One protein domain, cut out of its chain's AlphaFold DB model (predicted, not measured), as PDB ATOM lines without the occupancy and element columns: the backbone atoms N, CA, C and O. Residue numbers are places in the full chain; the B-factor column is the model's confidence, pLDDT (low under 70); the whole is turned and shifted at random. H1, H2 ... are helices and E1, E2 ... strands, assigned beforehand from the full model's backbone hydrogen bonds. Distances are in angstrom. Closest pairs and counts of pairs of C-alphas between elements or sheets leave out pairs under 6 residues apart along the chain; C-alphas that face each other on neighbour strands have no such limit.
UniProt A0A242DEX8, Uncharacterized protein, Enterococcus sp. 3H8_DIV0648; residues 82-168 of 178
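This is residues 82 to 168 of the 178 residues of an uncharacterized protein of Enterococcus sp. 3H8_DIV0648 (UniProt A0A242DEX8). A strongly twisted sheet of five strands has H1 and H2 side by side over one face, making two layers, one of strands and one of helices. The long link of residues 85 to 103 loops out at one end and adds to the length. The 87 printed residues include, along the chain, E1, E2, H1, E3, E4, H2 and E5; the sheet order is E1 - E3 - E4 - E2 - E5, all antiparallel, and the class is mixed. The whole is compact, with a radius of gyration of the C-alphas of 12.6 A, yet elongated, spanning 40 by 22 by 20 A.

Start at edge strand E1, residues 82 to 84; N 83 is 2.8 A from O 129 of E3, residues 127 to 131. E3 forms a hairpin with E4, residues 136 to 141, where N 130 and O 138 are 2.8 A apart. Beyond E4 look for E2, residues 104 to 110, with N 108 and O 137 at 2.8 A, then edge strand E5, residues 163 to 167, with N 107 and O 166 at 2.8 A. H1, residues 121 to 126, and H2, residues 145 to 156, are on the same face of the sheet. They touch, H2 with residues 151 to 155 alone, at a shallow tilt of 10 degrees, opposite ways; their closest C-alphas, those of Gly 122 and Glu 155, are 6.7 A apart. E2, H1, E3 and E4, H2, E5 are split strand-helix-strand units, two strands running the same way with another between them, each with a right-handed crossover. In both helices every O i to N i+4 pair is within hydrogen-bond range.

Find C-alpha 82 at (164.140, 133.715, 190.777), where E1 begins. E2 runs 19.1 A, E4 15.6 A and H2 16.3 A from first to last C-alpha. E5 ends at C-alpha 167, (165.681, 123.838, 206.226).

The C-alphas farthest apart, those of Glu 92 and Lys 112, are 39.8 A apart. The printed part has no cut, E1 to E2 is the long link, and no printed residue is under 70 in pLDDT.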
ATOM      1  N   LYS A  82     163.730 133.033 189.551       92.81
ATOM      2  CA  LYS A  82     164.140 133.715 190.777       92.81
ATOM      3  C   LYS A  82     163.486 135.086 190.852       92.81
ATOM      4  O   LYS A  82     163.590 135.867 189.912       92.81
ATOM      5  N   ILE A  83     162.898 135.394 191.998       93.12
ATOM      6  CA  ILE A  83     162.275 136.680 192.307       93.12
ATOM      7  C   ILE A  83     162.716 137.163 193.691       93.12
ATOM      8  O   ILE A  83     163.236 136.398 194.503       93.12
ATOM      9  N   GLY A  84     162.493 138.444 193.970       93.38
ATOM     10  CA  GLY A  84     162.903 139.071 195.225       93.38
ATOM     11  C   GLY A  84     164.301 139.677 195.164       93.38
ATOM     12  O   GLY A  84     164.906 139.805 194.098       93.38
ATOM     13  N   ARG A  85     164.783 140.120 196.322       92.94
ATOM     14  CA  ARG A  85     166.027 140.867 196.460       92.94
ATOM     15  C   ARG A  85     167.222 139.911 196.442       92.94
ATOM     16  O   ARG A  85     167.316 139.072 197.338       92.94
ATOM     17  N   PRO A  86     168.173 140.084 195.505       93.25
ATOM     18  CA  PRO A  86     169.428 139.351 195.537       93.25
ATOM     19  C   PRO A  86     170.187 139.604 196.841       93.25
ATOM     20  O   PRO A  86     170.321 140.749 197.283       93.25
ATOM     21  N   ILE A  87     170.697 138.534 197.439       92.75
ATOM     22  CA  ILE A  87     171.598 138.600 198.580       92.75
ATOM     23  C   ILE A  87     173.009 138.746 198.036       92.75
ATOM     24  O   ILE A  87     173.497 137.889 197.290       92.75
ATOM     25  N   ASP A  88     173.659 139.827 198.446       93.31
ATOM     26  CA  ASP A  88     175.072 140.036 198.185       93.31
ATOM     27  C   ASP A  88     175.889 139.021 198.989       93.31
ATOM     28  O   ASP A  88     175.774 138.946 200.217       93.31
ATOM     29  N   ARG A  89     176.635 138.175 198.281       93.62
ATOM     30  CA  ARG A  89     177.326 137.005 198.835       93.62
ATOM     31  C   ARG A  89     178.808 137.279 198.960       93.62
ATOM     32  O   ARG A  89     179.397 137.933 198.106       93.62
ATOM     33  N   ASP A  90     179.405 136.709 199.997       90.81
ATOM     34  CA  ASP A  90     180.855 136.681 200.128       90.81
ATOM     35  C   ASP A  90     181.457 135.885 198.943       90.81
ATOM     36  O   ASP A  90     181.035 134.745 198.700       90.81
ATOM     37  N   PRO A  91     182.407 136.464 198.182       90.56
ATOM     38  CA  PRO A  91     183.032 135.789 197.046       90.56
ATOM     39  C   PRO A  91     183.822 134.535 197.445       90.56
ATOM     40  O   PRO A  91     183.958 133.625 196.628       90.56
ATOM     41  N   GLU A  92     184.324 134.461 198.680       90.88
ATOM     42  CA  GLU A  92     185.063 133.306 199.195       90.88
ATOM     43  C   GLU A  92     184.132 132.254 199.814       90.88
ATOM     44  O   GLU A  92     184.448 131.062 199.809       90.88
ATOM     45  N   ASN A  93     182.963 132.667 200.322       86.19
ATOM     46  CA  ASN A  93     181.988 131.769 200.936       86.19
ATOM     47  C   ASN A  93     180.532 132.085 200.529       86.19
ATOM     48  O   ASN A  93     179.839 132.832 201.224       86.19
ATOM     49  N   PRO A  94     179.991 131.413 199.493       85.00
ATOM     50  CA  PRO A  94     178.635 131.657 198.987       85.00
ATOM     51  C   PRO A  94     177.488 131.371 199.972       85.00
ATOM     52  O   PRO A  94     176.339 131.719 199.689       85.00
ATOM     53  N   LEU A  95     177.772 130.713 201.103       86.88
ATOM     54  CA  LEU A  95     176.806 130.464 202.179       86.88
ATOM     55  C   LEU A  95     176.707 131.638 203.162       86.88
ATOM     56  O   LEU A  95     175.942 131.576 204.126       86.88
ATOM     57  N   ARG A  96     177.484 132.704 202.954       89.44
ATOM     58  CA  ARG A  96     177.470 133.912 203.775       89.44
ATOM     59  C   ARG A  96     177.197 135.140 202.916       89.44
ATOM     60  O   ARG A  96     177.514 135.176 201.729       89.44
ATOM     61  N   SER A  97     176.587 136.146 203.529       91.94
ATOM     62  CA  SER A  97     176.478 137.470 202.928       91.94
ATOM     63  C   SER A  97     177.847 138.149 202.874       91.94
ATOM     64  O   SER A  97     178.739 137.768 203.629       91.94
ATOM     65  N   SER A  98     177.982 139.209 202.078       92.00
ATOM     66  CA  SER A  98     179.179 140.065 202.065       92.00
ATOM     67  C   SER A  98     179.521 140.632 203.451       92.00
ATOM     68  O   SER A  98     180.687 140.672 203.830       92.00
ATOM     69  N   ASP A  99     178.510 140.937 204.276       92.38
ATOM     70  CA  ASP A  99     178.688 141.330 205.690       92.38
ATOM     71  C   ASP A  99     179.020 140.156 206.646       92.38
ATOM     72  O   ASP A  99     178.993 140.298 207.870       92.38
ATOM     73  N   GLY A 100     179.246 138.951 206.120       90.25
ATOM     74  CA  GLY A 100     179.587 137.760 206.892       90.25
ATOM     75  C   GLY A 100     178.423 137.093 207.637       90.25
ATOM     76  O   GLY A 100     178.670 136.190 208.442       90.25
ATOM     77  N   LYS A 101     177.157 137.461 207.402       91.75
ATOM     78  CA  LYS A 101     175.994 136.795 208.025       91.75
ATOM     79  C   LYS A 101     175.700 135.452 207.345       91.75
ATOM     80  O   LYS A 101     175.836 135.361 206.128       91.75
ATOM     81  N   PRO A 102     175.297 134.403 208.084       90.50
ATOM     82  CA  PRO A 102     174.951 133.122 207.477       90.50
ATOM     83  C   PRO A 102     173.654 133.239 206.669       90.50
ATOM     84  O   PRO A 102     172.631 133.679 207.194       90.50
ATOM     85  N   ILE A 103     173.689 132.805 205.410       92.56
ATOM     86  CA  ILE A 103     172.504 132.717 204.558       92.56
ATOM     87  C   ILE A 103     171.778 131.421 204.897       92.56
ATOM     88  O   ILE A 103     172.346 130.332 204.810       92.56
ATOM     89  N   GLN A 104     170.516 131.547 205.286       93.25
ATOM     90  CA  GLN A 104     169.618 130.425 205.493       93.25
ATOM     91  C   GLN A 104     169.013 129.991 204.158       93.25
ATOM     92  O   GLN A 104     168.683 130.826 203.313       93.25
ATOM     93  N   ASP A 105     168.856 128.684 203.984       91.56
ATOM     94  CA  ASP A 105     168.240 128.063 202.815       91.56
ATOM     95  C   ASP A 105     167.042 127.236 203.278       91.56
ATOM     96  O   ASP A 105     167.192 126.263 204.026       91.56
ATOM     97  N   PHE A 106     165.852 127.654 202.860       93.19
ATOM     98  CA  PHE A 106     164.597 127.022 203.233       93.19
ATOM     99  C   PHE A 106     163.805 126.561 202.014       93.19
ATOM    100  O   PHE A 106     163.794 127.203 200.969       93.19
ATOM    101  N   MET A 107     163.041 125.492 202.196       92.69
ATOM    102  CA  MET A 107     161.914 125.130 201.347       92.69
ATOM    103  C   MET A 107     160.618 125.575 202.017       92.69
ATOM    104  O   MET A 107     160.396 125.304 203.199       92.69
ATOM    105  N   VAL A 108     159.751 126.223 201.244       93.81
ATOM    106  CA  VAL A 108     158.418 126.660 201.660       93.81
ATOM    107  C   VAL A 108     157.377 125.932 200.817       93.81
ATOM    108  O   VAL A 108     157.247 126.178 199.617       93.81
ATOM    109  N   LEU A 109     156.636 125.026 201.450       92.38
ATOM    110  CA  LEU A 109     155.582 124.220 200.837       92.38
ATOM    111  C   LEU A 109     154.203 124.766 201.215       92.38
ATOM    112  O   LEU A 109     153.909 124.921 202.394       92.38
ATOM    113  N   PHE A 110     153.325 124.964 200.234       92.50
ATOM    114  CA  PHE A 110     151.928 125.352 200.441       92.50
ATOM    115  C   PHE A 110     150.984 124.193 200.113       92.50
ATOM    116  O   PHE A 110     150.946 123.695 198.987       92.50
ATOM    117  N   TYR A 111     150.153 123.775 201.070       87.44
ATOM    118  CA  TYR A 111     149.365 122.545 200.924       87.44
ATOM    119  C   TYR A 111     148.262 122.627 199.861       87.44
ATOM    120  O   TYR A 111     148.027 121.662 199.121       87.44
ATOM    121  N   LYS A 112     147.576 123.773 199.778       84.44
ATOM    122  CA  LYS A 112     146.391 123.966 198.922       84.44
ATOM    123  C   LYS A 112     146.664 124.695 197.604       84.44
ATOM    124  O   LYS A 112     145.767 124.756 196.775       84.44
ATOM    125  N   GLY A 113     147.880 125.193 197.406       79.44
ATOM    126  CA  GLY A 113     148.269 125.992 196.247       79.44
ATOM    127  C   GLY A 113     149.238 127.088 196.666       79.44
ATOM    128  O   GLY A 113     149.083 127.671 197.740       79.44
ATOM    129  N   LYS A 114     150.261 127.319 195.845       87.25
ATOM    130  CA  LYS A 114     151.290 128.331 196.085       87.25
ATOM    131  C   LYS A 114     150.764 129.724 195.714       87.25
ATOM    132  O   LYS A 114     150.325 129.892 194.578       87.25
ATOM    133  N   PRO A 115     150.820 130.714 196.618       88.69
ATOM    134  CA  PRO A 115     150.451 132.086 196.287       88.69
ATOM    135  C   PRO A 115     151.478 132.728 195.341       88.69
ATOM    136  O   PRO A 115     152.669 132.394 195.376       88.69
ATOM    137  N   ASP A 116     151.025 133.667 194.508       87.56
ATOM    138  CA  ASP A 116     151.927 134.546 193.761       87.56
ATOM    139  C   ASP A 116     152.448 135.649 194.693       87.56
ATOM    140  O   ASP A 116     151.684 136.464 195.205       87.56
ATOM    141  N   ILE A 117     153.762 135.667 194.916       89.88
ATOM    142  CA  ILE A 117     154.423 136.614 195.822       89.88
ATOM    143  C   ILE A 117     154.970 137.850 195.092       89.88
ATOM    144  O   ILE A 117     155.488 138.756 195.737       89.88
ATOM    145  N   ARG A 118     154.841 137.940 193.756       86.31
ATOM    146  CA  ARG A 118     155.363 139.065 192.947       86.31
ATOM    147  C   ARG A 118     154.739 140.427 193.286       86.31
ATOM    148  O   ARG A 118     155.242 141.448 192.835       86.31
ATOM    149  N   GLY A 119     153.639 140.456 194.041       83.06
ATOM    150  CA  GLY A 119     153.001 141.681 194.547       83.06
ATOM    151  C   GLY A 119     153.247 141.961 196.032       83.06
ATOM    152  O   GLY A 119     152.673 142.902 196.572       83.06
ATOM    153  N   VAL A 120     154.060 141.142 196.701       89.25
ATOM    154  CA  VAL A 120     154.165 141.104 198.161       89.25
ATOM    155  C   VAL A 120     155.535 141.625 198.583       89.25
ATOM    156  O   VAL A 120     156.518 140.885 198.653       89.25
ATOM    157  N   GLY A 121     155.609 142.940 198.797       88.38
ATOM    158  CA  GLY A 121     156.868 143.662 198.986       88.38
ATOM    159  C   GLY A 121     157.711 143.142 200.151       88.38
ATOM    160  O   GLY A 121     158.926 143.018 199.994       88.38
ATOM    161  N   GLY A 122     157.086 142.783 201.280       91.62
ATOM    162  CA  GLY A 122     157.802 142.267 202.448       91.62
ATOM    163  C   GLY A 122     158.541 140.966 202.139       91.62
ATOM    164  O   GLY A 122     159.740 140.854 202.403       91.62
ATOM    165  N   LEU A 123     157.869 140.020 201.475       93.94
ATOM    166  CA  LEU A 123     158.486 138.758 201.058       93.94
ATOM    167  C   LEU A 123     159.611 138.982 200.048       93.94
ATOM    168  O   LEU A 123     160.702 138.438 200.219       93.94
ATOM    169  N   LEU A 124     159.383 139.816 199.031       94.06
ATOM    170  CA  LEU A 124     160.397 140.107 198.016       94.06
ATOM    171  C   LEU A 124     161.624 140.819 198.600       94.06
ATOM    172  O   LEU A 124     162.725 140.636 198.090       94.06
ATOM    173  N   TYR A 125     161.470 141.608 199.664       93.94
ATOM    174  CA  TYR A 125     162.595 142.262 200.334       93.94
ATOM    175  C   TYR A 125     163.368 141.318 201.265       93.94
ATOM    176  O   TYR A 125     164.576 141.481 201.444       93.94
ATOM    177  N   ALA A 126     162.684 140.334 201.848       93.12
ATOM    178  CA  ALA A 126     163.245 139.431 202.847       93.12
ATOM    179  C   ALA A 126     164.232 138.396 202.290       93.12
ATOM    180  O   ALA A 126     165.022 137.834 203.054       93.12
ATOM    181  N   GLY A 127     164.216 138.118 200.987       93.94
ATOM    182  CA  GLY A 127     165.154 137.168 200.406       93.94
ATOM    183  C   GLY A 127     164.957 136.898 198.924       93.94
ATOM    184  O   GLY A 127     164.130 137.512 198.247       93.94
ATOM    185  N   GLU A 128     165.736 135.937 198.444       95.00
ATOM    186  CA  GLU A 128     165.648 135.397 197.097       95.00
ATOM    187  C   GLU A 128     164.714 134.195 197.101       95.00
ATOM    188  O   GLU A 128     164.989 133.185 197.749       95.00
ATOM    189  N   TRP A 129     163.636 134.283 196.336       95.19
ATOM    190  CA  TRP A 129     162.652 133.225 196.196       95.19
ATOM    191  C   TRP A 129     162.810 132.576 194.835       95.19
ATOM    192  O   TRP A 129     162.890 133.254 193.816       95.19
ATOM    193  N   ILE A 130     162.838 131.255 194.808       92.88
ATOM    194  CA  ILE A 130     162.993 130.465 193.596       92.88
ATOM    195  C   ILE A 130     161.748 129.610 193.450       92.88
ATOM    196  O   ILE A 130     161.398 128.857 194.362       92.88
ATOM    197  N   ASN A 131     161.076 129.709 192.310       90.88
ATOM    198  CA  ASN A 131     159.919 128.880 192.019       90.88
ATOM    199  C   ASN A 131     160.338 127.415 191.828       90.88
ATOM    200  O   ASN A 131     161.126 127.113 190.941       90.88
ATOM    201  N   TYR A 132     159.803 126.494 192.626       86.00
ATOM    202  CA  TYR A 132     160.086 125.056 192.512       86.00
ATOM    203  C   TYR A 132     158.850 124.234 192.121       86.00
ATOM    204  O   TYR A 132     158.867 123.013 192.236       86.00
ATOM    205  N   GLY A 133     157.783 124.889 191.648       83.25
ATOM    206  CA  GLY A 133     156.612 124.214 191.097       83.25
ATOM    207  C   GLY A 133     155.297 124.840 191.543       83.25
ATOM    208  O   GLY A 133     155.211 126.024 191.863       83.25
ATOM    209  N   THR A 134     154.243 124.033 191.585       81.44
ATOM    210  CA  THR A 134     152.873 124.507 191.847       81.44
ATOM    211  C   THR A 134     152.603 124.790 193.325       81.44
ATOM    212  O   THR A 134     151.630 125.468 193.666       81.44
ATOM    213  N   LYS A 135     153.458 124.267 194.212       88.81
ATOM    214  CA  LYS A 135     153.309 124.339 195.676       88.81
ATOM    215  C   LYS A 135     154.556 124.799 196.423       88.81
ATOM    216  O   LYS A 135     154.465 125.024 197.625       88.81
ATOM    217  N   LEU A 136     155.696 124.922 195.746       91.06
ATOM    218  CA  LEU A 136     157.000 125.066 196.387       91.06
ATOM    219  C   LEU A 136     157.717 126.350 195.977       91.06
ATOM    220  O   LEU A 136     157.820 126.670 194.790       91.06
ATOM    221  N   TYR A 137     158.287 127.019 196.974       93.06
ATOM    222  CA  TYR A 137     159.395 127.950 196.792       93.06
ATOM    223  C   TYR A 137     160.623 127.437 197.545       93.06
ATOM    224  O   TYR A 137     160.493 126.912 198.650       93.06
ATOM    225  N   ARG A 138     161.813 127.640 196.983       93.25
ATOM    226  CA  ARG A 138     163.064 127.658 197.754       93.25
ATOM    227  C   ARG A 138     163.396 129.105 198.075       93.25
ATOM    228  O   ARG A 138     163.204 129.965 197.222       93.25
ATOM    229  N   VAL A 139     163.873 129.375 199.279       94.81
ATOM    230  CA  VAL A 139     164.120 130.728 199.767       94.81
ATOM    231  C   VAL A 139     165.506 130.796 200.371       94.81
ATOM    232  O   VAL A 139     165.789 130.120 201.359       94.81
ATOM    233  N   ASN A 140     166.348 131.653 199.805       94.94
ATOM    234  CA  ASN A 140     167.586 132.072 200.438       94.94
ATOM    235  C   ASN A 140     167.317 133.392 201.165       94.94
ATOM    236  O   ASN A 140     166.894 134.368 200.547       94.94
ATOM    237  N   THR A 141     167.543 133.432 202.475       95.44
ATOM    238  CA  THR A 141     167.245 134.603 203.315       95.44
ATOM    239  C   THR A 141     168.254 134.742 204.451       95.44
ATOM    240  O   THR A 141     168.984 133.809 204.776       95.44
ATOM    241  N   LEU A 142     168.314 135.925 205.056       94.81
ATOM    242  CA  LEU A 142     169.045 136.161 206.304       94.81
ATOM    243  C   LEU A 142     168.161 135.966 207.545       94.81
ATOM    244  O   LEU A 142     168.680 135.984 208.659       94.81
ATOM    245  N   LEU A 143     166.849 135.799 207.351       95.06
ATOM    246  CA  LEU A 143     165.887 135.567 208.421       95.06
ATOM    247  C   LEU A 143     166.013 134.155 208.986       95.06
ATOM    248  O   LEU A 143     166.314 133.198 208.270       95.06
ATOM    249  N   GLN A 144     165.716 134.011 210.272       93.50
ATOM    250  CA  GLN A 144     165.533 132.706 210.891       93.50
ATOM    251  C   GLN A 144     164.200 132.076 210.468       93.50
ATOM    252  O   GLN A 144     163.285 132.745 209.988       93.50
ATOM    253  N   GLN A 145     164.061 130.764 210.680       91.38
ATOM    254  CA  GLN A 145     162.872 130.012 210.260       91.38
ATOM    255  C   GLN A 145     161.574 130.569 210.864       91.38
ATOM    256  O   GLN A 145     160.557 130.618 210.175       91.38
ATOM    257  N   LEU A 146     161.605 130.972 212.139       93.00
ATOM    258  CA  LEU A 146     160.443 131.542 212.822       93.00
ATOM    259  C   LEU A 146     160.065 132.909 212.233       93.00
ATOM    260  O   LEU A 146     158.912 133.106 211.876       93.00
ATOM    261  N   GLU A 147     161.047 133.788 212.035       96.12
ATOM    262  CA  GLU A 147     160.851 135.118 211.435       96.12
ATOM    263  C   GLU A 147     160.278 135.009 210.014       96.12
ATOM    264  O   GLU A 147     159.362 135.738 209.640       96.12
ATOM    265  N   LEU A 148     160.769 134.051 209.216       96.12
ATOM    266  CA  LEU A 148     160.236 133.806 207.877       96.12
ATOM    267  C   LEU A 148     158.782 133.305 207.925       96.12
ATOM    268  O   LEU A 148     157.969 133.712 207.095       96.12
ATOM    269  N   LYS A 149     158.435 132.430 208.879       95.94
ATOM    270  CA  LYS A 149     157.050 131.969 209.068       95.94
ATOM    271  C   LYS A 149     156.119 133.120 209.437       95.94
ATOM    272  O   LYS A 149     155.038 133.213 208.861       95.94
ATOM    273  N   GLU A 150     156.528 133.964 210.379       96.81
ATOM    274  CA  GLU A 150     155.762 135.137 210.812       96.81
ATOM    275  C   GLU A 150     155.516 136.082 209.635       96.81
ATOM    276  O   GLU A 150     154.364 136.394 209.339       96.81
ATOM    277  N   LEU A 151     156.563 136.400 208.869       96.62
ATOM    278  CA  LEU A 151     156.447 137.239 207.678       96.62
ATOM    279  C   LEU A 151     155.471 136.656 206.642       96.62
ATOM    280  O   LEU A 151     154.655 137.379 206.079       96.62
ATOM    281  N   ILE A 152     155.520 135.343 206.394       95.75
ATOM    282  CA  ILE A 152     154.583 134.664 205.481       95.75
ATOM    283  C   ILE A 152     153.136 134.791 205.974       95.75
ATOM    284  O   ILE A 152     152.237 135.034 205.169       95.75
ATOM    285  N   ILE A 153     152.898 134.611 207.275       95.88
ATOM    286  CA  ILE A 153     151.561 134.717 207.876       95.88
ATOM    287  C   ILE A 153     151.019 136.137 207.721       95.88
ATOM    288  O   ILE A 153     149.867 136.303 207.319       95.88
ATOM    289  N   GLU A 154     151.843 137.139 208.020       95.38
ATOM    290  CA  GLU A 154     151.469 138.552 207.971       95.38
ATOM    291  C   GLU A 154     151.184 139.016 206.542       95.38
ATOM    292  O   GLU A 154     150.101 139.531 206.256       95.38
ATOM    293  N   GLU A 155     152.122 138.778 205.628       94.56
ATOM    294  CA  GLU A 155     152.067 139.305 204.267       94.56
ATOM    295  C   GLU A 155     151.031 138.586 203.390       94.56
ATOM    296  O   GLU A 155     150.368 139.209 202.563       94.56
ATOM    297  N   LEU A 156     150.867 137.270 203.564       93.19
ATOM    298  CA  LEU A 156     149.926 136.474 202.763       93.19
ATOM    299  C   LEU A 156     148.582 136.259 203.460       93.19
ATOM    300  O   LEU A 156     147.681 135.667 202.865       93.19
ATOM    301  N   GLN A 157     148.437 136.720 204.705       93.75
ATOM    302  CA  GLN A 157     147.220 136.576 205.512       93.75
ATOM    303  C   GLN A 157     146.736 135.117 205.611       93.75
ATOM    304  O   GLN A 157     145.536 134.822 205.622       93.75
ATOM    305  N   ILE A 158     147.679 134.173 205.684       92.69
ATOM    306  CA  ILE A 158     147.405 132.735 205.786       92.69
ATOM    307  C   ILE A 158     147.735 132.195 207.175       92.69
ATOM    308  O   ILE A 158     148.588 132.707 207.888       92.69
ATOM    309  N   LYS A 159     147.075 131.100 207.563       92.38
ATOM    310  CA  LYS A 159     147.361 130.408 208.831       92.38
ATOM    311  C   LYS A 159     148.598 129.521 208.698       92.38
ATOM    312  O   LYS A 159     148.773 128.892 207.656       92.38
ATOM    313  N   GLU A 160     149.352 129.358 209.787       89.19
ATOM    314  CA  GLU A 160     150.541 128.487 209.835       89.19
ATOM    315  C   GLU A 160     150.252 127.060 209.337       89.19
ATOM    316  O   GLU A 160     151.020 126.504 208.568       89.19
ATOM    317  N   SER A 161     149.076 126.499 209.634       90.69
ATOM    318  CA  SER A 161     148.674 125.156 209.174       90.69
ATOM    319  C   SER A 161     148.445 125.012 207.659       90.69
ATOM    320  O   SER A 161     148.024 123.951 207.192       90.69
ATOM    321  N   LYS A 162     148.633 126.076 206.870       92.00
ATOM    322  CA  LYS A 162     148.479 126.065 205.405       92.00
ATOM    323  C   LYS A 162     149.795 125.908 204.661       92.00
ATOM    324  O   LYS A 162     149.751 125.634 203.457       92.00
ATOM    325  N   PHE A 163     150.914 126.052 205.354       92.94
ATOM    326  CA  PHE A 163     152.229 125.962 204.757       92.94
ATOM    327  C   PHE A 163     153.233 125.334 205.721       92.94
ATOM    328  O   PHE A 163     152.967 125.150 206.904       92.94
ATOM    329  N   LEU A 164     154.395 124.993 205.189       92.75
ATOM    330  CA  LEU A 164     155.495 124.401 205.922       92.75
ATOM    331  C   LEU A 164     156.787 125.069 205.473       92.75
ATOM    332  O   LEU A 164     157.023 125.205 204.276       92.75
ATOM    333  N   VAL A 165     157.611 125.480 206.433       92.38
ATOM    334  CA  VAL A 165     158.955 126.019 206.191       92.38
ATOM    335  C   VAL A 165     159.946 125.026 206.757       92.38
ATOM    336  O   VAL A 165     159.832 124.665 207.927       92.38
ATOM    337  N   SER A 166     160.917 124.615 205.954       87.88
ATOM    338  CA  SER A 166     161.899 123.601 206.324       87.88
ATOM    339  C   SER A 166     163.284 123.977 205.868       87.88
ATOM    340  O   SER A 166     163.428 124.516 204.777       87.88
ATOM    341  N   GLN A 167     164.302 123.672 206.668       85.81
ATOM    342  CA  GLN A 167     165.681 123.838 206.226       85.81
ATOM    343  C   GLN A 167     165.988 122.882 205.080       85.81
ATOM    344  O   GLN A 167     165.740 121.676 205.155       85.81
ATOM    345  N   THR A 168     166.594 123.420 204.029       73.06
ATOM    346  CA  THR A 168     167.079 122.628 202.908       73.06
ATOM    347  C   THR A 168     168.340 121.881 203.361       73.06
ATOM    348  O   THR A 168     169.451 122.383 203.245       73.06
TER     349      THR A 168